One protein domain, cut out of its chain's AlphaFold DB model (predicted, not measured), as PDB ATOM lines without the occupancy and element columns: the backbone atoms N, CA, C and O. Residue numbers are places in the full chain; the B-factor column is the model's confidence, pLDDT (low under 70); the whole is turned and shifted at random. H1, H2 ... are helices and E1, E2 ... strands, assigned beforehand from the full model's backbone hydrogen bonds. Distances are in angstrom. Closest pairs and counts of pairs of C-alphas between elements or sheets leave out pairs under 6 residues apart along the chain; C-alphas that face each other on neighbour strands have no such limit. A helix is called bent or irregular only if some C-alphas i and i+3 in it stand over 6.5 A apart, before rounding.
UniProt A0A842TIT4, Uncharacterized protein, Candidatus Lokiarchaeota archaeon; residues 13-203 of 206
ATOM      1  N   GLU A  13     -53.823   3.188  19.211       49.25
ATOM      2  CA  GLU A  13     -53.981   3.030  17.764       49.25
ATOM      3  C   GLU A  13     -52.637   2.906  17.026       49.25
ATOM      4  O   GLU A  13     -52.487   2.051  16.149       49.25
ATOM      5  N   SER A  14     -51.613   3.657  17.442       55.75
ATOM      6  CA  SER A  14     -50.253   3.551  16.902       55.75
ATOM      7  C   SER A  14     -49.620   2.183  17.184       55.75
ATOM      8  O   SER A  14     -48.908   1.661  16.331       55.75
ATOM      9  N   LEU A  15     -49.940   1.534  18.306       59.53
ATOM     10  CA  LEU A  15     -49.440   0.191  18.628       59.53
ATOM     11  C   LEU A  15     -50.091  -0.891  17.749       59.53
ATOM     12  O   LEU A  15     -49.447  -1.877  17.398       59.53
ATOM     13  N   ILE A  16     -51.359  -0.699  17.370       57.88
ATOM     14  CA  ILE A  16     -52.186  -1.710  16.691       57.88
ATOM     15  C   ILE A  16     -52.052  -1.641  15.162       57.88
ATOM     16  O   ILE A  16     -52.032  -2.684  14.511       57.88
ATOM     17  N   ASN A  17     -51.897  -0.448  14.579       57.03
ATOM     18  CA  ASN A  17     -51.886  -0.257  13.119       57.03
ATOM     19  C   ASN A  17     -50.591  -0.708  12.415       57.03
ATOM     20  O   ASN A  17     -50.470  -0.551  11.209       57.03
ATOM     21  N   GLY A  18     -49.601  -1.238  13.142       58.56
ATOM     22  CA  GLY A  18     -48.315  -1.671  12.572       58.56
ATOM     23  C   GLY A  18     -48.115  -3.182  12.502       58.56
ATOM     24  O   GLY A  18     -46.972  -3.613  12.496       58.56
ATOM     25  N   LYS A  19     -49.180  -3.998  12.508       59.72
ATOM     26  CA  LYS A  19     -49.044  -5.468  12.564       59.72
ATOM     27  C   LYS A  19     -48.219  -6.067  11.418       59.72
ATOM     28  O   LYS A  19     -47.561  -7.072  11.663       59.72
ATOM     29  N   GLU A  20     -48.249  -5.442  10.241       66.31
ATOM     30  CA  GLU A  20     -47.534  -5.899   9.038       66.31
ATOM     31  C   GLU A  20     -46.128  -5.292   8.875       66.31
ATOM     32  O   GLU A  20     -45.383  -5.687   7.985       66.31
ATOM     33  N   GLN A  21     -45.751  -4.345   9.739       82.12
ATOM     34  CA  GLN A  21     -44.459  -3.660   9.703       82.12
ATOM     35  C   GLN A  21     -43.593  -4.152  10.862       82.12
ATOM     36  O   GLN A  21     -44.088  -4.453  11.956       82.12
ATOM     37  N   ARG A  22     -42.279  -4.213  10.665       91.19
ATOM     38  CA  ARG A  22     -41.353  -4.378  11.791       91.19
ATOM     39  C   ARG A  22     -41.380  -3.165  12.726       91.19
ATOM     40  O   ARG A  22     -41.429  -2.018  12.284       91.19
ATOM     41  N   GLN A  23     -41.366  -3.428  14.029       92.44
ATOM     42  CA  GLN A  23     -41.485  -2.403  15.068       92.44
ATOM     43  C   GLN A  23     -40.315  -2.485  16.041       92.44
ATOM     44  O   GLN A  23     -39.960  -3.576  16.486       92.44
ATOM     45  N   LEU A  24     -39.762  -1.339  16.421       93.69
ATOM     46  CA  LEU A  24     -38.775  -1.233  17.488       93.69
ATOM     47  C   LEU A  24     -39.365  -0.419  18.632       93.69
ATOM     48  O   LEU A  24     -39.835   0.695  18.426       93.69
ATOM     49  N   ILE A  25     -39.332  -0.966  19.839       92.88
ATOM     50  CA  ILE A  25     -39.688  -0.239  21.050       92.88
ATOM     51  C   ILE A  25     -38.393   0.133  21.760       92.88
ATOM     52  O   ILE A  25     -37.669  -0.742  22.233       92.88
ATOM     53  N   GLU A  26     -38.124   1.426  21.856       92.06
ATOM     54  CA  GLU A  26     -36.996   1.940  22.623       92.06
ATOM     55  C   GLU A  26     -37.387   2.152  24.079       92.06
ATOM     56  O   GLU A  26     -38.353   2.858  24.384       92.06
ATOM     57  N   ILE A  27     -36.603   1.571  24.980       91.38
ATOM     58  CA  ILE A  27     -36.766   1.663  26.424       91.38
ATOM     59  C   ILE A  27     -35.493   2.287  27.003       91.38
ATOM     60  O   ILE A  27     -34.411   1.717  26.841       91.38
ATOM     61  N   PRO A  28     -35.599   3.430  27.704       89.12
ATOM     62  CA  PRO A  28     -34.462   4.002  28.409       89.12
ATOM     63  C   PRO A  28     -33.830   3.008  29.392       89.12
ATOM     64  O   PRO A  28     -34.455   2.539  30.338       89.12
ATOM     65  N   LEU A  29     -32.560   2.697  29.190       88.44
ATOM     66  CA  LEU A  29     -31.778   1.905  30.118       88.44
ATOM     67  C   LEU A  29     -31.201   2.840  31.179       88.44
ATOM     68  O   LEU A  29     -30.383   3.712  30.890       88.44
ATOM     69  N   LEU A  30     -31.663   2.676  32.414       85.12
ATOM     70  CA  LEU A  30     -31.195   3.454  33.550       85.12
ATOM     71  C   LEU A  30     -30.120   2.667  34.290       85.12
ATOM     72  O   LEU A  30     -30.432   1.776  35.087       85.12
ATOM     73  N   LEU A  31     -28.867   3.009  34.012       76.62
ATOM     74  CA  LEU A  31     -27.699   2.460  34.690       76.62
ATOM     75  C   LEU A  31     -27.329   3.371  35.857       76.62
ATOM     76  O   LEU A  31     -26.940   4.520  35.654       76.62
ATOM     77  N   ILE A  32     -27.455   2.873  37.088       70.56
ATOM     78  CA  ILE A  32     -27.086   3.652  38.274       70.56
ATOM     79  C   ILE A  32     -25.660   3.309  38.700       70.56
ATOM     80  O   ILE A  32     -25.436   2.506  39.604       70.56
ATOM     81  N   LYS A  33     -24.676   3.940  38.059       67.62
ATOM     82  CA  LYS A  33     -23.290   3.894  38.540       67.62
ATOM     83  C   LYS A  33     -23.140   4.835  39.744       67.62
ATOM     84  O   LYS A  33     -23.773   5.885  39.802       67.62
ATOM     85  N   ASN A  34     -22.324   4.454  40.727       63.19
ATOM     86  CA  ASN A  34     -21.947   5.292  41.880       63.19
ATOM     87  C   ASN A  34     -23.094   5.799  42.786       63.19
ATOM     88  O   ASN A  34     -22.899   6.744  43.549       63.19
ATOM     89  N   ILE A  35     -24.267   5.145  42.798       67.38
ATOM     90  CA  ILE A  35     -25.405   5.552  43.653       67.38
ATOM     91  C   ILE A  35     -25.046   5.627  45.144       67.38
ATOM     92  O   ILE A  35     -25.642   6.391  45.898       67.38
ATOM     93  N   SER A  36     -24.059   4.842  45.584       66.75
ATOM     94  CA  SER A  36     -23.578   4.821  46.966       66.75
ATOM     95  C   SER A  36     -23.069   6.182  47.448       66.75
ATOM     96  O   SER A  36     -23.124   6.440  48.651       66.75
ATOM     97  N   GLN A  37     -22.625   7.041  46.526       69.62
ATOM     98  CA  GLN A  37     -22.077   8.368  46.801       69.62
ATOM     99  C   GLN A  37     -23.138   9.481  46.730       69.62
ATOM    100  O   GLN A  37     -22.886  10.595  47.181       69.62
ATOM    101  N   ALA A  38     -24.342   9.194  46.219       72.81
ATOM    102  CA  ALA A  38     -25.401  10.189  46.070       72.81
ATOM    103  C   ALA A  38     -26.085  10.509  47.414       72.81
ATOM    104  O   ALA A  38     -26.526   9.606  48.131       72.81
ATOM    105  N   LYS A  39     -26.279  11.802  47.725       75.50
ATOM    106  CA  LYS A  39     -26.994  12.255  48.940       75.50
ATOM    107  C   LYS A  39     -28.416  11.679  49.039       75.50
ATOM    108  O   LYS A  39     -28.847  11.280  50.117       75.50
ATOM    109  N   ASN A  40     -29.117  11.565  47.908       80.69
ATOM    110  CA  ASN A  40     -30.505  11.089  47.817       80.69
ATOM    111  C   ASN A  40     -30.628   9.638  47.309       80.69
ATOM    112  O   ASN A  40     -31.626   9.281  46.680       80.69
ATOM    113  N   LYS A  41     -29.621   8.790  47.570       82.81
ATOM    114  CA  LYS A  41     -29.516   7.423  47.025       82.81
ATOM    115  C   LYS A  41     -30.769   6.557  47.178       82.81
ATOM    116  O   LYS A  41     -31.144   5.877  46.228       82.81
ATOM    117  N   GLU A  42     -31.447   6.604  48.327       85.44
ATOM    118  CA  GLU A  42     -32.645   5.783  48.557       85.44
ATOM    119  C   GLU A  42     -33.807   6.241  47.672       85.44
ATOM    120  O   GLU A  42     -34.438   5.427  47.006       85.44
ATOM    121  N   LYS A  43     -34.023   7.556  47.557       85.25
ATOM    122  CA  LYS A  43     -35.066   8.125  46.695       85.25
ATOM    123  C   LYS A  43     -34.787   7.871  45.208       85.25
ATOM    124  O   LYS A  43     -35.715   7.577  44.455       85.25
ATOM    125  N   ILE A  44     -33.519   7.939  44.787       83.38
ATOM    126  CA  ILE A  44     -33.094   7.563  43.428       83.38
ATOM    127  C   ILE A  44     -33.416   6.087  43.183       83.38
ATOM    128  O   ILE A  44     -34.094   5.757  42.211       83.38
ATOM    129  N   LYS A  45     -33.004   5.206  44.101       85.69
ATOM    130  CA  LYS A  45     -33.246   3.765  44.007       85.69
ATOM    131  C   LYS A  45     -34.738   3.439  43.937       85.69
ATOM    132  O   LYS A  45     -35.147   2.688  43.060       85.69
ATOM    133  N   GLU A  46     -35.560   4.032  44.801       87.81
ATOM    134  CA  GLU A  46     -37.017   3.859  44.788       87.81
ATOM    135  C   GLU A  46     -37.644   4.250  43.446       87.81
ATOM    136  O   GLU A  46     -38.507   3.541  42.929       87.81
ATOM    137  N   ASN A  47     -37.225   5.375  42.866       87.62
ATOM    138  CA  ASN A  47     -37.789   5.846  41.606       87.62
ATOM    139  C   ASN A  47     -37.318   5.016  40.410       87.62
ATOM    140  O   ASN A  47     -38.115   4.758  39.509       87.62
ATOM    141  N   VAL A  48     -36.077   4.526  40.420       87.06
ATOM    142  CA  VAL A  48     -35.613   3.588  39.389       87.06
ATOM    143  C   VAL A  48     -36.300   2.224  39.538       87.06
ATOM    144  O   VAL A  48     -36.645   1.603  38.534       87.06
ATOM    145  N   ILE A  49     -36.603   1.780  40.765       90.44
ATOM    146  CA  ILE A  49     -37.412   0.573  40.984       90.44
ATOM    147  C   ILE A  49     -38.800   0.727  40.355       90.44
ATOM    148  O   ILE A  49     -39.199  -0.085  39.518       90.44
ATOM    149  N   LYS A  50     -39.492   1.823  40.679       90.56
ATOM    150  CA  LYS A  50     -40.804   2.150  40.104       90.56
ATOM    151  C   LYS A  50     -40.757   2.287  38.579       90.56
ATOM    152  O   LYS A  50     -41.703   1.884  37.907       90.56
ATOM    153  N   TYR A  51     -39.677   2.842  38.027       90.31
ATOM    154  CA  TYR A  51     -39.463   2.912  36.583       90.31
ATOM    155  C   TYR A  51     -39.474   1.518  35.953       90.31
ATOM    156  O   TYR A  51     -40.275   1.254  35.056       90.31
ATOM    157  N   TYR A  52     -38.647   0.602  36.453       92.06
ATOM    158  CA  TYR A  52     -38.562  -0.746  35.894       92.06
ATOM    159  C   TYR A  52     -39.817  -1.590  36.162       92.06
ATOM    160  O   TYR A  52     -40.161  -2.439  35.339       92.06
ATOM    161  N   ASP A  53     -40.570  -1.314  37.233       92.62
ATOM    162  CA  ASP A  53     -41.905  -1.895  37.427       92.62
ATOM    163  C   ASP A  53     -42.875  -1.459  36.324       92.62
ATOM    164  O   ASP A  53     -43.599  -2.290  35.769       92.62
ATOM    165  N   GLN A  54     -42.857  -0.175  35.951       90.81
ATOM    166  CA  GLN A  54     -43.668   0.341  34.846       90.81
ATOM    167  C   GLN A  54     -43.228  -0.244  33.499       90.81
ATOM    168  O   GLN A  54     -44.087  -0.631  32.707       90.81
ATOM    169  N   VAL A  55     -41.918  -0.380  33.255       92.19
ATOM    170  CA  VAL A  55     -41.380  -1.058  32.061       92.19
ATOM    171  C   VAL A  55     -41.897  -2.497  31.984       92.19
ATOM    172  O   VAL A  55     -42.476  -2.895  30.973       92.19
ATOM    173  N   LYS A  56     -41.740  -3.278  33.061       94.19
ATOM    174  CA  LYS A  56     -42.194  -4.676  33.149       94.19
ATOM    175  C   LYS A  56     -43.685  -4.805  32.861       94.19
ATOM    176  O   LYS A  56     -44.079  -5.602  32.011       94.19
ATOM    177  N   GLN A  57     -44.513  -4.020  33.551       91.94
ATOM    178  CA  GLN A  57     -45.965  -4.042  33.367       91.94
ATOM    179  C   GLN A  57     -46.354  -3.677  31.935       91.94
ATOM    180  O   GLN A  57     -47.206  -4.339  31.340       91.94
ATOM    181  N   TRP A  58     -45.705  -2.665  31.360       89.88
ATOM    182  CA  TRP A  58     -45.969  -2.250  29.991       89.88
ATOM    183  C   TRP A  58     -45.608  -3.343  28.982       89.88
ATOM    184  O   TRP A  58     -46.436  -3.659  28.130       89.88
ATOM    185  N   ILE A  59     -44.437  -3.977  29.114       92.94
ATOM    186  CA  ILE A  59     -44.019  -5.082  28.238       92.94
ATOM    187  C   ILE A  59     -45.030  -6.235  28.314       92.94
ATOM    188  O   ILE A  59     -45.477  -6.737  27.282       92.94
ATOM    189  N   MET A  60     -45.434  -6.628  29.526       92.69
ATOM    190  CA  MET A  60     -46.413  -7.700  29.726       92.69
ATOM    191  C   MET A  60     -47.760  -7.380  29.066       92.69
ATOM    192  O   MET A  60     -48.345  -8.227  28.387       92.69
ATOM    193  N   GLU A  61     -48.257  -6.157  29.240       89.94
ATOM    194  CA  GLU A  61     -49.519  -5.722  28.645       89.94
ATOM    195  C   GLU A  61     -49.426  -5.580  27.120       89.94
ATOM    196  O   GLU A  61     -50.375  -5.948  26.423       89.94
ATOM    197  N   PHE A  62     -48.289  -5.116  26.593       88.12
ATOM    198  CA  PHE A  62     -48.014  -5.068  25.158       88.12
ATOM    199  C   PHE A  62     -48.044  -6.473  24.549       88.12
ATOM    200  O   PHE A  62     -48.801  -6.710  23.606       88.12
ATOM    201  N   GLN A  63     -47.315  -7.433  25.131       89.94
ATOM    202  CA  GLN A  63     -47.308  -8.817  24.647       89.94
ATOM    203  C   GLN A  63     -48.691  -9.468  24.712       89.94
ATOM    204  O   GLN A  63     -49.070 -10.211  23.811       89.94
ATOM    205  N   LYS A  64     -49.478  -9.151  25.747       89.62
ATOM    206  CA  LYS A  64     -50.835  -9.680  25.930       89.62
ATOM    207  C   LYS A  64     -51.860  -9.101  24.948       89.62
ATOM    208  O   LYS A  64     -52.792  -9.803  24.567       89.62
ATOM    209  N   LYS A  65     -51.759  -7.812  24.610       86.19
ATOM    210  CA  LYS A  65     -52.803  -7.077  23.864       86.19
ATOM    211  C   LYS A  65     -52.455  -6.804  22.408       86.19
ATOM    212  O   LYS A  65     -53.366  -6.592  21.610       86.19
ATOM    213  N   VAL A  66     -51.169  -6.730  22.088       84.81
ATOM    214  CA  VAL A  66     -50.683  -6.238  20.801       84.81
ATOM    215  C   VAL A  66     -49.988  -7.361  20.053       84.81
ATOM    216  O   VAL A  66     -50.537  -7.846  19.059       84.81
ATOM    217  N   ARG A  67     -48.794  -7.759  20.509       87.25
ATOM    218  CA  ARG A  67     -47.937  -8.702  19.788       87.25
ATOM    219  C   ARG A  67     -46.764  -9.195  20.635       87.25
ATOM    220  O   ARG A  67     -46.260  -8.464  21.482       87.25
ATOM    221  N   GLU A  68     -46.294 -10.410  20.375       92.56
ATOM    222  CA  GLU A  68     -45.096 -10.950  21.021       92.56
ATOM    223  C   GLU A  68     -43.822 -10.213  20.587       92.56
ATOM    224  O   GLU A  68     -43.668  -9.833  19.423       92.56
ATOM    225  N   ILE A  69     -42.894 -10.052  21.532       95.56
ATOM    226  CA  ILE A  69     -41.540  -9.562  21.271       95.56
ATOM    227  C   ILE A  69     -40.724 -10.713  20.699       95.56
ATOM    228  O   ILE A  69     -40.702 -11.803  21.264       95.56
ATOM    229  N   SER A  70     -40.055 -10.457  19.581       96.44
ATOM    230  CA  SER A  70     -39.249 -11.449  18.867       96.44
ATOM    231  C   SER A  70     -37.769 -11.351  19.219       96.44
ATOM    232  O   SER A  70     -37.079 -12.368  19.231       96.44
ATOM    233  N   ILE A  71     -37.294 -10.141  19.524       97.44
ATOM    234  CA  ILE A  71     -35.876  -9.859  19.725       97.44
ATOM    235  C   ILE A  71     -35.653  -8.780  20.790       97.44
ATOM    236  O   ILE A  71     -36.451  -7.849  20.922       97.44
ATOM    237  N   ILE A  72     -34.574  -8.915  21.557       97.44
ATOM    238  CA  ILE A  72     -34.109  -7.940  22.545       97.44
ATOM    239  C   ILE A  72     -32.679  -7.535  22.210       97.44
ATOM    240  O   ILE A  72     -31.826  -8.382  21.933       97.44
ATOM    241  N   TYR A  73     -32.436  -6.236  22.308       96.62
ATOM    242  CA  TYR A  73     -31.142  -5.593  22.181       96.62
ATOM    243  C   TYR A  73     -30.832  -4.827  23.467       96.62
ATOM    244  O   TYR A  73     -31.721  -4.187  24.041       96.62
ATOM    245  N   PHE A  74     -29.569  -4.835  23.885       93.81
ATOM    246  CA  PHE A  74     -29.050  -3.842  24.823       93.81
ATOM    247  C   PHE A  74     -27.857  -3.151  24.180       93.81
ATOM    248  O   PHE A  74     -26.911  -3.809  23.757       93.81
ATOM    249  N   ALA A  75     -27.899  -1.827  24.152       91.19
ATOM    250  CA  ALA A  75     -26.805  -0.994  23.685       91.19
ATOM    251  C   ALA A  75     -25.904  -0.602  24.868       91.19
ATOM    252  O   ALA A  75     -25.850   0.570  25.261       91.19
ATOM    253  N   SER A  76     -25.316  -1.603  25.536       88.25
ATOM    254  CA  SER A  76     -24.437  -1.425  26.710       88.25
ATOM    255  C   SER A  76     -23.528  -2.626  27.030       88.25
ATOM    256  O   SER A  76     -22.913  -2.632  28.093       88.25
ATOM    257  N   TYR A  77     -23.462  -3.647  26.171       88.62
ATOM    258  CA  TYR A  77     -22.541  -4.778  26.324       88.62
ATOM    259  C   TYR A  77     -22.190  -5.363  24.946       88.62
ATOM    260  O   TYR A  77     -22.962  -5.206  23.996       88.62
ATOM    261  N   THR A  78     -21.033  -6.017  24.836       89.75
ATOM    262  CA  THR A  78     -20.381  -6.345  23.552       89.75
ATOM    263  C   THR A  78     -20.351  -7.832  23.220       89.75
ATOM    264  O   THR A  78     -20.156  -8.188  22.063       89.75
ATOM    265  N   GLU A  79     -20.574  -8.718  24.190       89.94
ATOM    266  CA  GLU A  79     -20.594 -10.162  23.950       89.94
ATOM    267  C   GLU A  79     -21.831 -10.813  24.555       89.94
ATOM    268  O   GLU A  79     -22.247 -10.519  25.671       89.94
ATOM    269  N   LYS A  80     -22.455 -11.726  23.805       85.50
ATOM    270  CA  LYS A  80     -23.716 -12.361  24.214       85.50
ATOM    271  C   LYS A  80     -23.592 -13.127  25.531       85.50
ATOM    272  O   LYS A  80     -24.556 -13.157  26.295       85.50
ATOM    273  N   ASP A  81     -22.443 -13.750  25.758       90.25
ATOM    274  CA  ASP A  81     -22.199 -14.588  26.931       90.25
ATOM    275  C   ASP A  81     -22.085 -13.751  28.221       90.25
ATOM    276  O   ASP A  81     -22.369 -14.263  29.304       90.25
ATOM    277  N   ASP A  82     -21.850 -12.441  28.095       91.94
ATOM    278  CA  ASP A  82     -21.749 -11.503  29.219       91.94
ATOM    279  C   ASP A  82     -23.114 -11.006  29.714       91.94
ATOM    280  O   ASP A  82     -23.188 -10.245  30.677       91.94
ATOM    281  N   ILE A  83     -24.230 -11.408  29.089       92.56
ATOM    282  CA  ILE A  83     -25.551 -10.881  29.460       92.56
ATOM    283  C   ILE A  83     -25.889 -11.126  30.933       92.56
ATOM    284  O   ILE A  83     -26.490 -10.269  31.577       92.56
ATOM    285  N   ASP A  84     -25.536 -12.285  31.486       92.56
ATOM    286  CA  ASP A  84     -25.850 -12.593  32.881       92.56
ATOM    287  C   ASP A  84     -25.061 -11.705  33.848       92.56
ATOM    288  O   ASP A  84     -25.654 -11.194  34.801       92.56
ATOM    289  N   GLU A  85     -23.778 -11.471  33.558       93.25
ATOM    290  CA  GLU A  85     -22.912 -10.552  34.300       93.25
ATOM    291  C   GLU A  85     -23.420  -9.117  34.172       93.25
ATOM    292  O   GLU A  85     -23.699  -8.474  35.181       93.25
ATOM    293  N   PHE A  86     -23.698  -8.661  32.949       91.94
ATOM    294  CA  PHE A  86     -24.278  -7.347  32.688       91.94
ATOM    295  C   PHE A  86     -25.560  -7.113  33.502       91.94
ATOM    296  O   PHE A  86     -25.719  -6.064  34.129       91.94
ATOM    297  N   LEU A  87     -26.487  -8.079  33.519       92.31
ATOM    298  CA  LEU A  87     -27.735  -7.970  34.278       92.31
ATOM    299  C   LEU A  87     -27.494  -7.961  35.795       92.31
ATOM    300  O   LEU A  87     -28.234  -7.294  36.523       92.31
ATOM    301  N   ASP A  88     -26.505  -8.703  36.286       90.88
ATOM    302  CA  ASP A  88     -26.156  -8.732  37.706       90.88
ATOM    303  C   ASP A  88     -25.475  -7.422  38.139       90.88
ATOM    304  O   ASP A  88     -25.864  -6.834  39.144       90.88
ATOM    305  N   GLU A  89     -24.557  -6.878  37.347       88.31
ATOM    306  CA  GLU A  89     -23.911  -5.599  37.652       88.31
ATOM    307  C   GLU A  89     -24.882  -4.416  37.595       88.31
ATOM    308  O   GLU A  89     -24.842  -3.515  38.437       88.31
ATOM    309  N   ASN A  90     -25.780  -4.415  36.607       86.69
ATOM    310  CA  ASN A  90     -26.558  -3.228  36.271       86.69
ATOM    311  C   ASN A  90     -27.998  -3.256  36.784       86.69
ATOM    312  O   ASN A  90     -28.627  -2.201  36.826       86.69
ATOM    313  N   LEU A  91     -28.545  -4.416  37.171       87.62
ATOM    314  CA  LEU A  91     -29.951  -4.548  37.584       87.62
ATOM    315  C   LEU A  91     -30.156  -5.320  38.900       87.62
ATOM    316  O   LEU A  91     -31.305  -5.548  39.282       87.62
ATOM    317  N   ASP A  92     -29.112  -5.701  39.652       84.94
ATOM    318  CA  ASP A  92     -29.300  -6.459  40.908       84.94
ATOM    319  C   ASP A  92     -30.026  -5.672  42.014       84.94
ATOM    320  O   ASP A  92     -30.682  -6.251  42.886       84.94
ATOM    321  N   PHE A  93     -30.032  -4.338  41.927       82.44
ATOM    322  CA  PHE A  93     -30.856  -3.504  42.801       82.44
ATOM    323  C   PHE A  93     -32.370  -3.683  42.559       82.44
ATOM    324  O   PHE A  93     -33.158  -3.305  43.429       82.44
ATOM    325  N   HIS A  94     -32.775  -4.276  41.424       88.88
ATOM    326  CA  HIS A  94     -34.155  -4.639  41.077       88.88
ATOM    327  C   HIS A  94     -34.265  -6.108  40.641       88.88
ATOM    328  O   HIS A  94     -34.393  -6.457  39.464       88.88
ATOM    329  N   LYS A  95     -34.252  -7.000  41.635       91.12
ATOM    330  CA  LYS A  95     -34.268  -8.458  41.428       91.12
ATOM    331  C   LYS A  95     -35.461  -8.951  40.611       91.12
ATOM    332  O   LYS A  95     -35.317  -9.904  39.847       91.12
ATOM    333  N   GLU A  96     -36.629  -8.330  40.759       93.75
ATOM    334  CA  GLU A  96     -37.820  -8.750  40.021       93.75
ATOM    335  C   GLU A  96     -37.749  -8.397  38.536       93.75
ATOM    336  O   GLU A  96     -38.147  -9.214  37.705       93.75
ATOM    337  N   PHE A  97     -37.261  -7.202  38.194       94.25
ATOM    338  CA  PHE A  97     -37.069  -6.806  36.802       94.25
ATOM    339  C   PHE A  97     -35.976  -7.650  36.147       94.25
ATOM    340  O   PHE A  97     -36.183  -8.187  35.058       94.25
ATOM    341  N   LYS A  98     -34.864  -7.881  36.856       94.88
ATOM    342  CA  LYS A  98     -33.805  -8.795  36.416       94.88
ATOM    343  C   LYS A  98     -34.346 -10.197  36.124       94.88
ATOM    344  O   LYS A  98     -34.136 -10.732  35.038       94.88
ATOM    345  N   ALA A  99     -35.093 -10.786  37.061       96.06
ATOM    346  CA  ALA A  99     -35.701 -12.106  36.881       96.06
ATOM    347  C   ALA A  99     -36.700 -12.138  35.712       96.06
ATOM    348  O   ALA A  99     -36.763 -13.127  34.980       96.06
ATOM    349  N   PHE A 100     -37.456 -11.055  35.514       97.00
ATOM    350  CA  PHE A 100     -38.357 -10.898  34.378       97.00
ATOM    351  C   PHE A 100     -37.602 -10.905  33.040       97.00
ATOM    352  O   PHE A 100     -37.960 -11.689  32.163       97.00
ATOM    353  N   ILE A 101     -36.528 -10.119  32.904       96.12
ATOM    354  CA  ILE A 101     -35.685 -10.110  31.699       96.12
ATOM    355  C   ILE A 101     -35.060 -11.488  31.460       96.12
ATOM    356  O   ILE A 101     -35.200 -12.024  30.362       96.12
ATOM    357  N   LYS A 102     -34.480 -12.133  32.485       95.88
ATOM    358  CA  LYS A 102     -33.938 -13.501  32.351       95.88
ATOM    359  C   LYS A 102     -35.007 -14.505  31.908       95.88
ATOM    360  O   LYS A 102     -34.721 -15.404  31.124       95.88
ATOM    361  N   HIS A 103     -36.250 -14.378  32.380       95.88
ATOM    362  CA  HIS A 103     -37.350 -15.221  31.903       95.88
ATOM    363  C   HIS A 103     -37.709 -14.933  30.442       95.88
ATOM    364  O   HIS A 103     -37.958 -15.869  29.683       95.88
ATOM    365  N   LEU A 104     -37.742 -13.659  30.048       95.56
ATOM    366  CA  LEU A 104     -38.064 -13.238  28.689       95.56
ATOM    367  C   LEU A 104     -37.022 -13.753  27.684       95.56
ATOM    368  O   LEU A 104     -37.393 -14.334  26.666       95.56
ATOM    369  N   LEU A 105     -35.734 -13.672  28.025       95.81
ATOM    370  CA  LEU A 105     -34.614 -14.162  27.208       95.81
ATOM    371  C   LEU A 105     -34.622 -15.684  26.972       95.81
ATOM    372  O   LEU A 105     -33.983 -16.164  26.044       95.81
ATOM    373  N   LYS A 106     -35.389 -16.466  27.746       95.44
ATOM    374  CA  LYS A 106     -35.593 -17.904  27.462       95.44
ATOM    375  C   LYS A 106     -36.475 -18.157  26.238       95.44
ATOM    376  O   LYS A 106     -36.531 -19.286  25.758       95.44
ATOM    377  N   LYS A 107     -37.230 -17.149  25.799       95.00
ATOM    378  CA  LYS A 107     -38.234 -17.243  24.725       95.00
ATOM    379  C   LYS A 107     -37.960 -16.286  23.570       95.00
ATOM    380  O   LYS A 107     -38.544 -16.446  22.506       95.00
ATOM    381  N   VAL A 108     -37.122 -15.283  23.804       96.06
ATOM    382  CA  VAL A 108     -36.878 -14.163  22.900       96.06
ATOM    383  C   VAL A 108     -35.412 -14.169  22.497       96.06
ATOM    384  O   VAL A 108     -34.541 -14.421  23.329       96.06
ATOM    385  N   GLU A 109     -35.133 -13.901  21.222       96.38
ATOM    386  CA  GLU A 109     -33.761 -13.834  20.728       96.38
ATOM    387  C   GLU A 109     -33.028 -12.639  21.352       96.38
ATOM    388  O   GLU A 109     -33.533 -11.520  21.351       96.38
ATOM    389  N   LEU A 110     -31.825 -12.872  21.871       96.19
ATOM    390  CA  LEU A 110     -30.908 -11.816  22.287       96.19
ATOM    391  C   LEU A 110     -29.907 -11.552  21.170       96.19
ATOM    392  O   LEU A 110     -29.222 -12.490  20.744       96.19
ATOM    393  N   LYS A 111     -29.790 -10.289  20.753       95.56
ATOM    394  CA  LYS A 111     -28.734  -9.844  19.844       95.56
ATOM    395  C   LYS A 111     -27.917  -8.712  20.439       95.56
ATOM    396  O   LYS A 111     -28.459  -7.748  20.979       95.56
ATOM    397  N   VAL A 112     -26.611  -8.853  20.276       94.19
ATOM    398  CA  VAL A 112     -25.634  -7.797  20.511       94.19
ATOM    399  C   VAL A 112     -25.716  -6.804  19.355       94.19
ATOM    400  O   VAL A 112     -25.857  -7.214  18.202       94.19
ATOM    401  N   VAL A 113     -25.680  -5.514  19.682       95.00
ATOM    402  CA  VAL A 113     -25.689  -4.400  18.714       95.00
ATOM    403  C   VAL A 113     -24.475  -3.489  18.854       95.00
ATOM    404  O   VAL A 113     -24.341  -2.550  18.079       95.00
ATOM    405  N   GLU A 114     -23.634  -3.737  19.854       95.19
ATOM    406  CA  GLU A 114     -22.383  -3.014  20.051       95.19
ATOM    407  C   GLU A 114     -21.263  -3.672  19.253       95.19
ATOM    408  O   GLU A 114     -21.151  -4.899  19.216       95.19
ATOM    409  N   ASP A 115     -20.400  -2.834  18.697       96.00
ATOM    410  CA  ASP A 115     -19.059  -3.225  18.292       96.00
ATOM    411  C   ASP A 115     -18.105  -3.007  19.468       96.00
ATOM    412  O   ASP A 115     -18.207  -1.999  20.169       96.00
ATOM    413  N   TYR A 116     -17.213  -3.965  19.713       94.50
ATOM    414  CA  TYR A 116     -16.334  -3.937  20.880       94.50
ATOM    415  C   TYR A 116     -15.411  -2.716  20.890       94.50
ATOM    416  O   TYR A 116     -15.376  -1.986  21.881       94.50
ATOM    417  N   ASP A 117     -14.704  -2.475  19.786       96.25
ATOM    418  CA  ASP A 117     -13.717  -1.400  19.694       96.25
ATOM    419  C   ASP A 117     -14.414  -0.035  19.765       96.25
ATOM    420  O   ASP A 117     -14.015   0.839  20.538       96.25
ATOM    421  N   LEU A 118     -15.522   0.113  19.038       96.00
ATOM    422  CA  LEU A 118     -16.309   1.343  19.010       96.00
ATOM    423  C   LEU A 118     -16.975   1.647  20.360       96.00
ATOM    424  O   LEU A 118     -17.038   2.803  20.786       96.00
ATOM    425  N   PHE A 119     -17.466   0.620  21.058       94.88
ATOM    426  CA  PHE A 119     -18.044   0.783  22.390       94.88
ATOM    427  C   PHE A 119     -16.979   1.166  23.418       94.88
ATOM    428  O   PHE A 119     -17.210   2.077  24.216       94.88
ATOM    429  N   LEU A 120     -15.803   0.532  23.389       94.81
ATOM    430  CA  LEU A 120     -14.695   0.901  24.270       94.81
ATOM    431  C   LEU A 120     -14.218   2.333  24.030       94.81
ATOM    432  O   LEU A 120     -14.022   3.077  24.993       94.81
ATOM    433  N   GLU A 121     -14.071   2.739  22.768       96.38
ATOM    434  CA  GLU A 121     -13.700   4.110  22.426       96.38
ATOM    435  C   GLU A 121     -14.756   5.108  22.924       96.38
ATOM    436  O   GLU A 121     -14.420   6.114  23.557       96.38
ATOM    437  N   PHE A 122     -16.042   4.799  22.726       94.62
ATOM    438  CA  PHE A 122     -17.145   5.602  23.251       94.62
ATOM    439  C   PHE A 122     -17.063   5.767  24.775       94.62
ATOM    440  O   PHE A 122     -17.218   6.883  25.272       94.62
ATOM    441  N   ILE A 123     -16.810   4.687  25.521       91.88
ATOM    442  CA  ILE A 123     -16.674   4.747  26.983       91.88
ATOM    443  C   ILE A 123     -15.463   5.595  27.387       91.88
ATOM    444  O   ILE A 123     -15.604   6.458  28.251       91.88
ATOM    445  N   GLY A 124     -14.310   5.417  26.737       95.12
ATOM    446  CA  GLY A 124     -13.110   6.210  27.021       95.12
ATOM    447  C   GLY A 124     -13.329   7.712  26.813       95.12
ATOM    448  O   GLY A 124     -12.961   8.533  27.662       95.12
ATOM    449  N   TRP A 125     -13.999   8.094  25.722       95.94
ATOM    450  CA  TRP A 125     -14.360   9.493  25.491       95.94
ATOM    451  C   TRP A 125     -15.434   9.995  26.452       95.94
ATOM    452  O   TRP A 125     -15.323  11.125  26.922       95.94
ATOM    453  N   LEU A 126     -16.439   9.176  26.785       91.75
ATOM    454  CA  LEU A 126     -17.468   9.524  27.770       91.75
ATOM    455  C   LEU A 126     -16.847   9.844  29.134       91.75
ATOM    456  O   LEU A 126     -17.218  10.830  29.770       91.75
ATOM    457  N   GLU A 127     -15.888   9.033  29.577       91.38
ATOM    458  CA  GLU A 127     -15.137   9.281  30.807       91.38
ATOM    459  C   GLU A 127     -14.322  10.570  30.702       91.38
ATOM    460  O   GLU A 127     -14.396  11.409  31.599       91.38
ATOM    461  N   THR A 128     -13.628  10.775  29.579       94.44
ATOM    462  CA  THR A 128     -12.821  11.980  29.328       94.44
ATOM    463  C   THR A 128     -13.656  13.257  29.426       94.44
ATOM    464  O   THR A 128     -13.292  14.173  30.163       94.44
ATOM    465  N   ILE A 129     -14.812  13.317  28.753       93.94
ATOM    466  CA  ILE A 129     -15.682  14.504  28.799       93.94
ATOM    467  C   ILE A 129     -16.375  14.697  30.155       93.94
ATOM    468  O   ILE A 129     -16.876  15.786  30.434       93.94
ATOM    469  N   SER A 130     -16.414  13.659  30.993       87.19
ATOM    470  CA  SER A 130     -16.980  13.725  32.343       87.19
ATOM    471  C   SER A 130     -15.984  14.271  33.374       87.19
ATOM    472  O   SER A 130     -16.373  14.562  34.506       87.19
ATOM    473  N   MET A 131     -14.701  14.413  33.016       87.75
ATOM    474  CA  MET A 131     -13.671  14.939  33.910       87.75
ATOM    475  C   MET A 131     -13.605  16.477  33.884       87.75
ATOM    476  O   MET A 131     -13.779  17.099  32.832       87.75
ATOM    477  N   PRO A 132     -13.278  17.123  35.021       89.94
ATOM    478  CA  PRO A 132     -12.966  18.547  35.030       89.94
ATOM    479  C   PRO A 132     -11.807  18.859  34.075       89.94
ATOM    480  O   PRO A 132     -10.749  18.238  34.159       89.94
ATOM    481  N   GLY A 133     -11.985  19.852  33.200       91.56
ATOM    482  CA  GLY A 133     -10.951  20.282  32.250       91.56
ATOM    483  C   GLY A 133     -11.080  19.714  30.835       91.56
ATOM    484  O   GLY A 133     -10.208  19.996  30.016       91.56
ATOM    485  N   ALA A 134     -12.154  18.978  30.532       94.81
ATOM    486  CA  ALA A 134     -12.480  18.582  29.164       94.81
ATOM    487  C   ALA A 134     -12.546  19.799  28.221       94.81
ATOM    488  O   ALA A 134     -13.142  20.833  28.538       94.81
ATOM    489  N   THR A 135     -11.921  19.670  27.055       96.56
ATOM    490  CA  THR A 135     -11.841  20.725  26.044       96.56
ATOM    491  C   THR A 135     -12.974  20.619  25.022       96.56
ATOM    492  O   THR A 135     -13.638  19.593  24.883       96.56
ATOM    493  N   GLU A 136     -13.170  21.673  24.225       96.06
ATOM    494  CA  GLU A 136     -14.091  21.626  23.079       96.06
ATOM    495  C   GLU A 136     -13.704  20.544  22.058       96.06
ATOM    496  O   GLU A 136     -14.572  19.969  21.400       96.06
ATOM    497  N   MET A 137     -12.406  20.251  21.938       96.94
ATOM    498  CA  MET A 137     -11.897  19.208  21.054       96.94
ATOM    499  C   MET A 137     -12.279  17.814  21.563       96.94
ATOM    500  O   MET A 137     -12.737  16.998  20.767       96.94
ATOM    501  N   ASP A 138     -12.194  17.572  22.874       96.62
ATOM    502  CA  ASP A 138     -12.625  16.306  23.488       96.62
ATOM    503  C   ASP A 138     -14.130  16.086  23.293       96.62
ATOM    504  O   ASP A 138     -14.570  15.003  22.913       96.62
ATOM    505  N   ILE A 139     -14.930  17.147  23.455       94.94
ATOM    506  CA  ILE A 139     -16.376  17.106  23.193       94.94
ATOM    507  C   ILE A 139     -16.658  16.790  21.720       94.94
ATOM    508  O   ILE A 139     -17.616  16.077  21.415       94.94
ATOM    509  N   LYS A 140     -15.854  17.325  20.792       96.88
ATOM    510  CA  LYS A 140     -15.995  17.029  19.365       96.88
ATOM    511  C   LYS A 140     -15.693  15.557  19.073       96.88
ATOM    512  O   LYS A 140     -16.514  14.918  18.426       96.88
ATOM    513  N   PHE A 141     -14.583  15.017  19.575       96.50
ATOM    514  CA  PHE A 141     -14.242  13.605  19.380       96.50
ATOM    515  C   PHE A 141     -15.276  12.668  19.998       96.50
ATOM    516  O   PHE A 141     -15.730  11.743  19.332       96.50
ATOM    517  N   PHE A 142     -15.744  12.973  21.211       95.75
ATOM    518  CA  PHE A 142     -16.839  12.231  21.826       95.75
ATOM    519  C   PHE A 142     -18.093  12.206  20.942       95.75
ATOM    520  O   PHE A 142     -18.711  11.157  20.780       95.75
ATOM    521  N   LYS A 143     -18.481  13.345  20.352       94.56
ATOM    522  CA  LYS A 143     -19.637  13.407  19.443       94.56
ATOM    523  C   LYS A 143     -19.417  12.588  18.178       94.56
ATOM    524  O   LYS A 143     -20.341  11.894  17.768       94.56
ATOM    525  N   ASP A 144     -18.232  12.676  17.580       96.56
ATOM    526  CA  ASP A 144     -17.889  11.943  16.358       96.56
ATOM    527  C   ASP A 144     -18.003  10.419  16.612       96.56
ATOM    528  O   ASP A 144     -18.770   9.744  15.923       96.56
ATOM    529  N   VAL A 145     -17.393   9.908  17.691       96.50
ATOM    530  CA  VAL A 145     -17.468   8.487  18.099       96.50
ATOM    531  C   VAL A 145     -18.880   8.077  18.521       96.50
ATOM    532  O   VAL A 145     -19.362   7.000  18.172       96.50
ATOM    533  N   SER A 146     -19.590   8.935  19.259       93.62
ATOM    534  CA  SER A 146     -20.973   8.661  19.647       93.62
ATOM    535  C   SER A 146     -21.870   8.519  18.420       93.62
ATOM    536  O   SER A 146     -22.722   7.638  18.410       93.62
ATOM    537  N   ASN A 147     -21.706   9.357  17.394       95.06
ATOM    538  CA  ASN A 147     -22.497   9.253  16.168       95.06
ATOM    539  C   ASN A 147     -22.184   7.957  15.418       95.06
ATOM    540  O   ASN A 147     -23.112   7.235  15.062       95.06
ATOM    541  N   GLU A 148     -20.903   7.622  15.262       96.69
ATOM    542  CA  GLU A 148     -20.476   6.376  14.621       96.69
ATOM    543  C   GLU A 148     -21.061   5.143  15.332       96.69
ATOM    544  O   GLU A 148     -21.634   4.257  14.690       96.69
ATOM    545  N   ARG A 149     -21.037   5.125  16.671       95.75
ATOM    546  CA  ARG A 149     -21.674   4.075  17.482       95.75
ATOM    547  C   ARG A 149     -23.172   3.955  17.215       95.75
ATOM    548  O   ARG A 149     -23.696   2.852  17.064       95.75
ATOM    549  N   LEU A 150     -23.886   5.074  17.178       94.94
ATOM    550  CA  LEU A 150     -25.336   5.074  16.980       94.94
ATOM    551  C   LEU A 150     -25.716   4.645  15.557       94.94
ATOM    552  O   LEU A 150     -26.697   3.919  15.384       94.94
ATOM    553  N   GLU A 151     -24.931   5.035  14.551       96.31
ATOM    554  CA  GLU A 151     -25.077   4.567  13.169       96.31
ATOM    555  C   GLU A 151     -24.853   3.055  13.068       96.31
ATOM    556  O   GLU A 151     -25.655   2.348  12.447       96.31
ATOM    557  N   HIS A 152     -23.818   2.541  13.738       96.88
ATOM    558  CA  HIS A 152     -23.541   1.111  13.812       96.88
ATOM    559  C   HIS A 152     -24.713   0.331  14.425       96.88
ATOM    560  O   HIS A 152     -25.183  -0.644  13.826       96.88
ATOM    561  N   ILE A 153     -25.227   0.778  15.578       96.38
ATOM    562  CA  ILE A 153     -26.377   0.161  16.256       96.38
ATOM    563  C   ILE A 153     -27.615   0.191  15.350       96.38
ATOM    564  O   ILE A 153     -28.292  -0.828  15.191       96.38
ATOM    565  N   SER A 154     -27.908   1.340  14.729       96.06
ATOM    566  CA  SER A 154     -29.052   1.500  13.819       96.06
ATOM    567  C   SER A 154     -28.989   0.514  12.657       96.06
ATOM    568  O   SER A 154     -29.961  -0.196  12.380       96.06
ATOM    569  N   LYS A 155     -27.817   0.406  12.019       96.31
ATOM    570  CA  LYS A 155     -27.574  -0.532  10.923       96.31
ATOM    571  C   LYS A 155     -27.780  -1.981  11.366       96.31
ATOM    572  O   LYS A 155     -28.475  -2.724  10.678       96.31
ATOM    573  N   HIS A 156     -27.247  -2.371  12.521       95.88
ATOM    574  CA  HIS A 156     -27.404  -3.736  13.023       95.88
ATOM    575  C   HIS A 156     -28.863  -4.073  13.303       95.88
ATOM    576  O   HIS A 156     -29.342  -5.111  12.849       95.88
ATOM    577  N   ILE A 157     -29.598  -3.175  13.965       96.62
ATOM    578  CA  ILE A 157     -31.036  -3.347  14.206       96.62
ATOM    579  C   ILE A 157     -31.797  -3.464  12.885       96.62
ATOM    580  O   ILE A 157     -32.674  -4.320  12.757       96.62
ATOM    581  N   ASN A 158     -31.458  -2.634  11.897       95.38
ATOM    582  CA  ASN A 158     -32.056  -2.678  10.570       95.38
ATOM    583  C   ASN A 158     -31.828  -4.029   9.867       95.38
ATOM    584  O   ASN A 158     -32.732  -4.561   9.227       95.38
ATOM    585  N   GLU A 159     -30.642  -4.612   9.992       95.12
ATOM    586  CA  GLU A 159     -30.319  -5.906   9.385       95.12
ATOM    587  C   GLU A 159     -30.929  -7.084  10.162       95.12
ATOM    588  O   GLU A 159     -31.297  -8.109   9.579       95.12
ATOM    589  N   SER A 160     -31.060  -6.960  11.485       95.94
ATOM    590  CA  SER A 160     -31.490  -8.060  12.343       95.94
ATOM    591  C   SER A 160     -32.986  -8.137  12.601       95.94
ATOM    592  O   SER A 160     -33.486  -9.249  12.798       95.94
ATOM    593  N   LEU A 161     -33.683  -7.001  12.648       95.94
ATOM    594  CA  LEU A 161     -35.116  -6.933  12.897       95.94
ATOM    595  C   LEU A 161     -35.871  -7.140  11.582       95.94
ATOM    596  O   LEU A 161     -35.982  -6.237  10.750       95.94
ATOM    597  N   LYS A 162     -36.393  -8.350  11.396       93.25
ATOM    598  CA  LYS A 162     -37.067  -8.764  10.161       93.25
ATOM    599  C   LYS A 162     -38.494  -8.235  10.091       93.25
ATOM    600  O   LYS A 162     -39.082  -7.849  11.102       93.25
ATOM    601  N   GLU A 163     -39.072  -8.295   8.896       89.88
ATOM    602  CA  GLU A 163     -40.488  -7.993   8.697       89.88
ATOM    603  C   GLU A 163     -41.379  -8.781   9.645       89.88
ATOM    604  O   GLU A 163     -41.111  -9.942   9.968       89.88
ATOM    605  N   ASN A 164     -42.451  -8.135  10.100       87.69
ATOM    606  CA  ASN A 164     -43.340  -8.695  11.108       87.69
ATOM    607  C   ASN A 164     -42.590  -9.171  12.361       87.69
ATOM    608  O   ASN A 164     -43.000 -10.160  12.962       87.69
ATOM    609  N   GLN A 165     -41.521  -8.501  12.805       93.25
ATOM    610  CA  GLN A 165     -40.914  -8.685  14.135       93.25
ATOM    611  C   GLN A 165     -41.143  -7.456  15.019       93.25
ATOM    612  O   GLN A 165     -41.344  -6.348  14.522       93.25
ATOM    613  N   VAL A 166     -41.168  -7.670  16.336       94.44
ATOM    614  CA  VAL A 166     -41.116  -6.586  17.323       94.44
ATOM    615  C   VAL A 166     -39.824  -6.736  18.110       94.44
ATOM    616  O   VAL A 166     -39.584  -7.791  18.702       94.44
ATOM    617  N   GLY A 167     -39.002  -5.691  18.100       96.12
ATOM    618  CA  GLY A 167     -37.785  -5.594  18.892       96.12
ATOM    619  C   GLY A 167     -37.971  -4.718  20.122       96.12
ATOM    620  O   GLY A 167     -38.663  -3.704  20.058       96.12
ATOM    621  N   LEU A 168     -37.327  -5.087  21.228       96.50
ATOM    622  CA  LEU A 168     -37.062  -4.177  22.343       96.50
ATOM    623  C   LEU A 168     -35.603  -3.729  22.290       96.50
ATOM    624  O   LEU A 168     -34.717  -4.579  22.260       96.50
ATOM    625  N   LEU A 169     -35.355  -2.424  22.336       96.12
ATOM    626  CA  LEU A 169     -34.020  -1.862  22.521       96.12
ATOM    627  C   LEU A 169     -33.929  -1.190  23.888       96.12
ATOM    628  O   LEU A 169     -34.614  -0.202  24.138       96.12
ATOM    629  N   PHE A 170     -33.043  -1.698  24.741       94.06
ATOM    630  CA  PHE A 170     -32.596  -1.005  25.944       94.06
ATOM    631  C   PHE A 170     -31.385  -0.136  25.608       94.06
ATOM    632  O   PHE A 170     -30.336  -0.655  25.222       94.06
ATOM    633  N   ILE A 171     -31.523   1.181  25.746       91.00
ATOM    634  CA  ILE A 171     -30.461   2.138  25.412       91.00
ATOM    635  C   ILE A 171     -30.510   3.373  26.307       91.00
ATOM    636  O   ILE A 171     -31.568   3.733  26.819       91.00
ATOM    637  N   ASN A 172     -29.367   4.032  26.489       82.88
ATOM    638  CA  ASN A 172     -29.257   5.285  27.229       82.88
ATOM    639  C   ASN A 172     -30.332   6.308  26.829       82.88
ATOM    640  O   ASN A 172     -30.717   6.439  25.663       82.88
ATOM    641  N   LEU A 173     -30.793   7.064  27.825       73.12
ATOM    642  CA  LEU A 173     -31.781   8.118  27.631       73.12
ATOM    643  C   LEU A 173     -31.262   9.159  26.625       73.12
ATOM    644  O   LEU A 173     -30.155   9.667  26.774       73.12
ATOM    645  N   ASN A 174     -32.100   9.531  25.654       67.56
ATOM    646  CA  ASN A 174     -31.766  10.474  24.576       67.56
ATOM    647  C   ASN A 174     -30.621   9.996  23.666       67.56
ATOM    648  O   ASN A 174     -29.791  10.803  23.262       67.56
ATOM    649  N   SER A 175     -30.596   8.704  23.324       76.81
ATOM    650  CA  SER A 175     -29.608   8.129  22.403       76.81
ATOM    651  C   SER A 175     -29.505   8.874  21.072       76.81
ATOM    652  O   SER A 175     -28.420   8.971  20.525       76.81
ATOM    653  N   GLY A 176     -30.614   9.414  20.556       82.31
ATOM    654  CA  GLY A 176     -30.620  10.155  19.294       82.31
ATOM    655  C   GLY A 176     -30.357   9.280  18.068       82.31
ATOM    656  O   GLY A 176     -29.976   9.814  17.031       82.31
ATOM    657  N   ILE A 177     -30.558   7.957  18.172       90.62
ATOM    658  CA  ILE A 177     -30.416   7.056  17.025       90.62
ATOM    659  C   ILE A 177     -31.371   7.488  15.913       90.62
ATOM    660  O   ILE A 177     -32.570   7.677  16.130       90.62
ATOM    661  N   ILE A 178     -30.825   7.600  14.705       90.88
ATOM    662  CA  ILE A 178     -31.595   7.789  13.481       90.88
ATOM    663  C   ILE A 178     -31.847   6.413  12.873       90.88
ATOM    664  O   ILE A 178     -30.906   5.680  12.568       90.88
ATOM    665  N   TYR A 179     -33.119   6.070  12.696       90.94
ATOM    666  CA  TYR A 179     -33.550   4.809  12.101       90.94
ATOM    667  C   TYR A 179     -34.027   4.999  10.658       90.94
ATOM    668  O   TYR A 179     -34.469   6.096  10.307       90.94
ATOM    669  N   PRO A 180     -33.995   3.935   9.836       88.94
ATOM    670  CA  PRO A 180     -34.642   3.936   8.526       88.94
ATOM    671  C   PRO A 180     -36.144   4.254   8.620       88.94
ATOM    672  O   PRO A 180     -36.805   3.849   9.579       88.94
ATOM    673  N   GLU A 181     -36.697   4.950   7.624       85.19
ATOM    674  CA  GLU A 181     -38.097   5.417   7.626       85.19
ATOM    675  C   GLU A 181     -39.118   4.269   7.680       85.19
ATOM    676  O   GLU A 181     -40.215   4.413   8.225       85.19
ATOM    677  N   GLU A 182     -38.763   3.105   7.139       86.12
ATOM    678  CA  GLU A 182     -39.593   1.907   7.153       86.12
ATOM    679  C   GLU A 182     -39.603   1.184   8.507       86.12
ATOM    680  O   GLU A 182     -40.384   0.246   8.690       86.12
ATOM    681  N   LEU A 183     -38.759   1.582   9.463       89.38
ATOM    682  CA  LEU A 183     -38.803   1.048  10.815       89.38
ATOM    683  C   LEU A 183     -39.769   1.867  11.670       89.38
ATOM    684  O   LEU A 183     -39.561   3.046  11.948       89.38
ATOM    685  N   LYS A 184     -40.814   1.215  12.176       90.00
ATOM    686  CA  LYS A 184     -41.726   1.863  13.112       90.00
ATOM    687  C   LYS A 184     -41.136   1.885  14.515       90.00
ATOM    688  O   LYS A 184     -41.157   0.874  15.216       90.00
ATOM    689  N   VAL A 185     -40.663   3.053  14.932       89.25
ATOM    690  CA  VAL A 185     -40.073   3.259  16.258       89.25
ATOM    691  C   VAL A 185     -41.124   3.767  17.245       89.25
ATOM    692  O   VAL A 185     -41.865   4.710  16.975       89.25
ATOM    693  N   ILE A 186     -41.196   3.122  18.404       86.88
ATOM    694  CA  ILE A 186     -42.061   3.480  19.525       86.88
ATOM    695  C   ILE A 186     -41.155   3.834  20.700       86.88
ATOM    696  O   ILE A 186     -40.476   2.971  21.249       86.88
ATOM    697  N   HIS A 187     -41.171   5.092  21.131       84.50
ATOM    698  CA  HIS A 187     -40.403   5.509  22.302       84.50
ATOM    699  C   HIS A 187     -41.223   5.291  23.576       84.50
ATOM    700  O   HIS A 187     -42.239   5.957  23.796       84.50
ATOM    701  N   PHE A 188     -40.775   4.384  24.443       83.31
ATOM    702  CA  PHE A 188     -41.392   4.176  25.745       83.31
ATOM    703  C   PHE A 188     -40.982   5.296  26.713       83.31
ATOM    704  O   PHE A 188     -39.833   5.389  27.142       83.31
ATOM    705  N   LYS A 189     -41.943   6.157  27.073       73.25
ATOM    706  CA  LYS A 189     -41.748   7.282  28.004       73.25
ATOM    707  C   LYS A 189     -42.716   7.181  29.189       73.25
ATOM    708  O   LYS A 189     -43.786   7.791  29.151       73.25
ATOM    709  N   PRO A 190     -42.396   6.380  30.219       72.81
ATOM    710  CA  PRO A 190     -43.258   6.252  31.386       72.81
ATOM    711  C   PRO A 190     -43.339   7.586  32.140       72.81
ATOM    712  O   PRO A 190     -42.338   8.298  32.174       72.81
ATOM    713  N   PRO A 191     -44.467   7.928  32.793       72.06
ATOM    714  CA  PRO A 191     -44.616   9.197  33.515       72.06
ATOM    715  C   PRO A 191     -43.497   9.475  34.528       72.06
ATOM    716  O   PRO A 191     -43.128  10.622  34.758       72.06
ATOM    717  N   ILE A 192     -42.927   8.420  35.114       77.62
ATOM    718  CA  ILE A 192     -41.845   8.537  36.094       77.62
ATOM    719  C   ILE A 192     -40.480   8.868  35.471       77.62
ATOM    720  O   ILE A 192     -39.564   9.249  36.194       77.62
ATOM    721  N   VAL A 193     -40.323   8.762  34.144       73.31
ATOM    722  CA  VAL A 193     -39.039   9.025  33.474       73.31
ATOM    723  C   VAL A 193     -38.570  10.461  33.691       73.31
ATOM    724  O   VAL A 193     -37.378  10.676  33.871       73.31
ATOM    725  N   ASP A 194     -39.490  11.427  33.759       74.75
ATOM    726  CA  ASP A 194     -39.153  12.832  34.000       74.75
ATOM    727  C   ASP A 194     -38.693  13.064  35.448       74.75
ATOM    728  O   ASP A 194     -37.736  13.800  35.684       74.75
ATOM    729  N   GLU A 195     -39.336  12.411  36.425       75.69
ATOM    730  CA  GLU A 195     -38.912  12.461  37.832       75.69
ATOM    731  C   GLU A 195     -37.530  11.823  37.999       75.69
ATOM    732  O   GLU A 195     -36.667  12.365  38.687       75.69
ATOM    733  N   VAL A 196     -37.296  10.698  37.326       74.31
ATOM    734  CA  VAL A 196     -36.010  10.008  37.356       74.31
ATOM    735  C   VAL A 196     -34.925  10.835  36.671       74.31
ATOM    736  O   VAL A 196     -33.857  11.012  37.251       74.31
ATOM    737  N   LYS A 197     -35.198  11.414  35.495       72.12
ATOM    738  CA  LYS A 197     -34.255  12.279  34.774       72.12
ATOM    739  C   LYS A 197     -33.812  13.463  35.633       72.12
ATOM    740  O   LYS A 197     -32.615  13.679  35.785       72.12
ATOM    741  N   ARG A 198     -34.763  14.160  36.267       74.19
ATOM    742  CA  ARG A 198     -34.457  15.261  37.195       74.19
ATOM    743  C   ARG A 198     -33.592  14.799  38.357       74.19
ATOM    744  O   ARG A 198     -32.708  15.524  38.789       74.19
ATOM    745  N   LEU A 199     -33.845  13.610  38.896       69.75
ATOM    746  CA  LEU A 199     -33.022  13.096  39.983       69.75
ATOM    747  C   LEU A 199     -31.595  12.803  39.536       69.75
ATOM    748  O   LEU A 199     -30.705  13.071  40.328       69.75
ATOM    749  N   PHE A 200     -31.390  12.315  38.307       66.25
ATOM    750  CA  PHE A 200     -30.066  12.078  37.723       66.25
ATOM    751  C   PHE A 200     -29.290  13.370  37.435       66.25
ATOM    752  O   PHE A 200     -28.099  13.429  37.728       66.25
ATOM    753  N   GLU A 201     -29.959  14.408  36.928       66.31
ATOM    754  CA  GLU A 201     -29.357  15.736  36.710       66.31
ATOM    755  C   GLU A 201     -28.874  16.362  38.034       66.31
ATOM    756  O   GLU A 201     -27.809  16.964  38.082       66.31
ATOM    757  N   ASN A 202     -29.590  16.108  39.135       57.38
ATOM    758  CA  ASN A 202     -29.276  16.633  40.467       57.38
ATOM    759  C   ASN A 202     -28.366  15.717  41.321       57.38
ATOM    760  O   ASN A 202     -28.238  15.942  42.523       57.38
ATOM    761  N   ILE A 203     -27.761  14.653  40.765       53.19
ATOM    762  CA  ILE A 203     -26.846  13.772  41.536       53.19
ATOM    763  C   ILE A 203     -25.522  14.477  41.860       53.19
ATOM    764  O   ILE A 203     -24.891  14.141  42.863       53.19
TER     765      ILE A 203
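AT A GLANCE: This is residues 13 to 203 of the 206 residues of an uncharacterized protein of Candidatus Lokiarchaeota archaeon (UniProt A0A842TIT4). A twisted sheet of five parallel strands stands between helices, with H2 and H4 on one side of it and the long helix H6 on the other; H6 folds back on H5 in a helical hairpin that reaches well past the ends of the strands. H3 makes a second helical hairpin with H4, near the E3 edge of the sheet, and H7 packs on H2. The printed part has 191 residues with seven named helices and five named strands, in the order H1 E1 H2 E2 H3 H4 E3 H5 H6 E4 E5 H7, and the sheet's order is E3 E2 E4 E1 E5. The class is mixed, helices and strands, and the whole is compact, with a radius of gyration of the C-alphas of 17.0 A and spans of 51 by 36 by 33 A.

IN THESE COORDINATES: The short helix H1, residues 13 to 16, begins with C-alpha 13 at (-53.981, 3.030, 17.764). E1, residues 23 to 28, is 16.4 A long, and H2, residues 41 to 65, runs 35.9 A from C-alpha 41 at (-29.516, 7.423, 47.025). E2 is residues 71 to 74, H3 residues 80 to 91 and H4 residues 95 to 105. H3 is irregular: C-alphas 81 and 84 are 7.3 A apart. E3 is residues 109 to 112. H5, residues 116 to 130, is 21.1 A long, and H6, residues 136 to 160, is 36.0 A long. E4, residues 166 to 171, is 16.0 A long, and E5 is residues 184 to 187. H7, residues 192 to 201, ends with C-alpha 201 at (-29.357, 15.736, 36.710).

HOW THE PARTS SIT: E3 and E5 are the edge strands. E4 and E1 are parallel at 24 degrees, with N 25 and O 167 within hydrogen-bond range at 2.8 A. E2 and E4 are parallel at 8 degrees, with N 73 and O 168 at 2.8 A. E3 and E2 are parallel at 31 degrees, with N 72 and O 109 at 2.8 A. E1 and E5 are parallel at 20 degrees, with N 186 and O 24 at 2.8 A. E1, H2, E2 and E3, H5 H6, E4 are split strand-helix-strand units, each with another strand between its two strands in the sheet. E2, H3 H4, E3 is a strand-helix-strand unit of two neighbour strands, and the three crossovers are right-handed. H1, H2, H3, H4 and H6 are on the sheet but only graze it, H1 only just, with 5 pairs of C-alphas within 10 A; H5 and H7 are not on it. H6 grazes it with residues 153 to 160. H2 touches H4 with residues 52 to 56 alone, the closest C-alphas being those of Tyr 52 and Phe 97, 6.3 A apart. H2 touches H7, closest at Tyr 51 and Ile 192, C-alphas 6.1 A apart, at a shallow tilt of 33 degrees, only just short of steep, opposite ways. The hairpin H3 and H4 has a shallow tilt of 20 degrees, with the C-alphas of Leu 91 and Lys 98 closest at 5.9 A. In the hairpin H5 and H6 the C-alphas of Trp 125 and Phe 142 are closest, 5.2 A apart. H2 and H6 are apart. Every O i to N i+4 pair is within hydrogen-bond range in H2, H4, H5, H6 and H7, against 6 of 8 in H3, while H1 is too short for such a pair.

THE WHOLE: The two C-alphas farthest apart, those of Lys 65 and Gly 133, are 50.7 A apart. The printed part has no cut. The links E1 to H2 and E4 to E5 are long, 12 residues each. Mean pLDDT of the printed part is 87.5, and it is under 70 at residues 13 to 20, 33 to 37, 174 and 199 to 203.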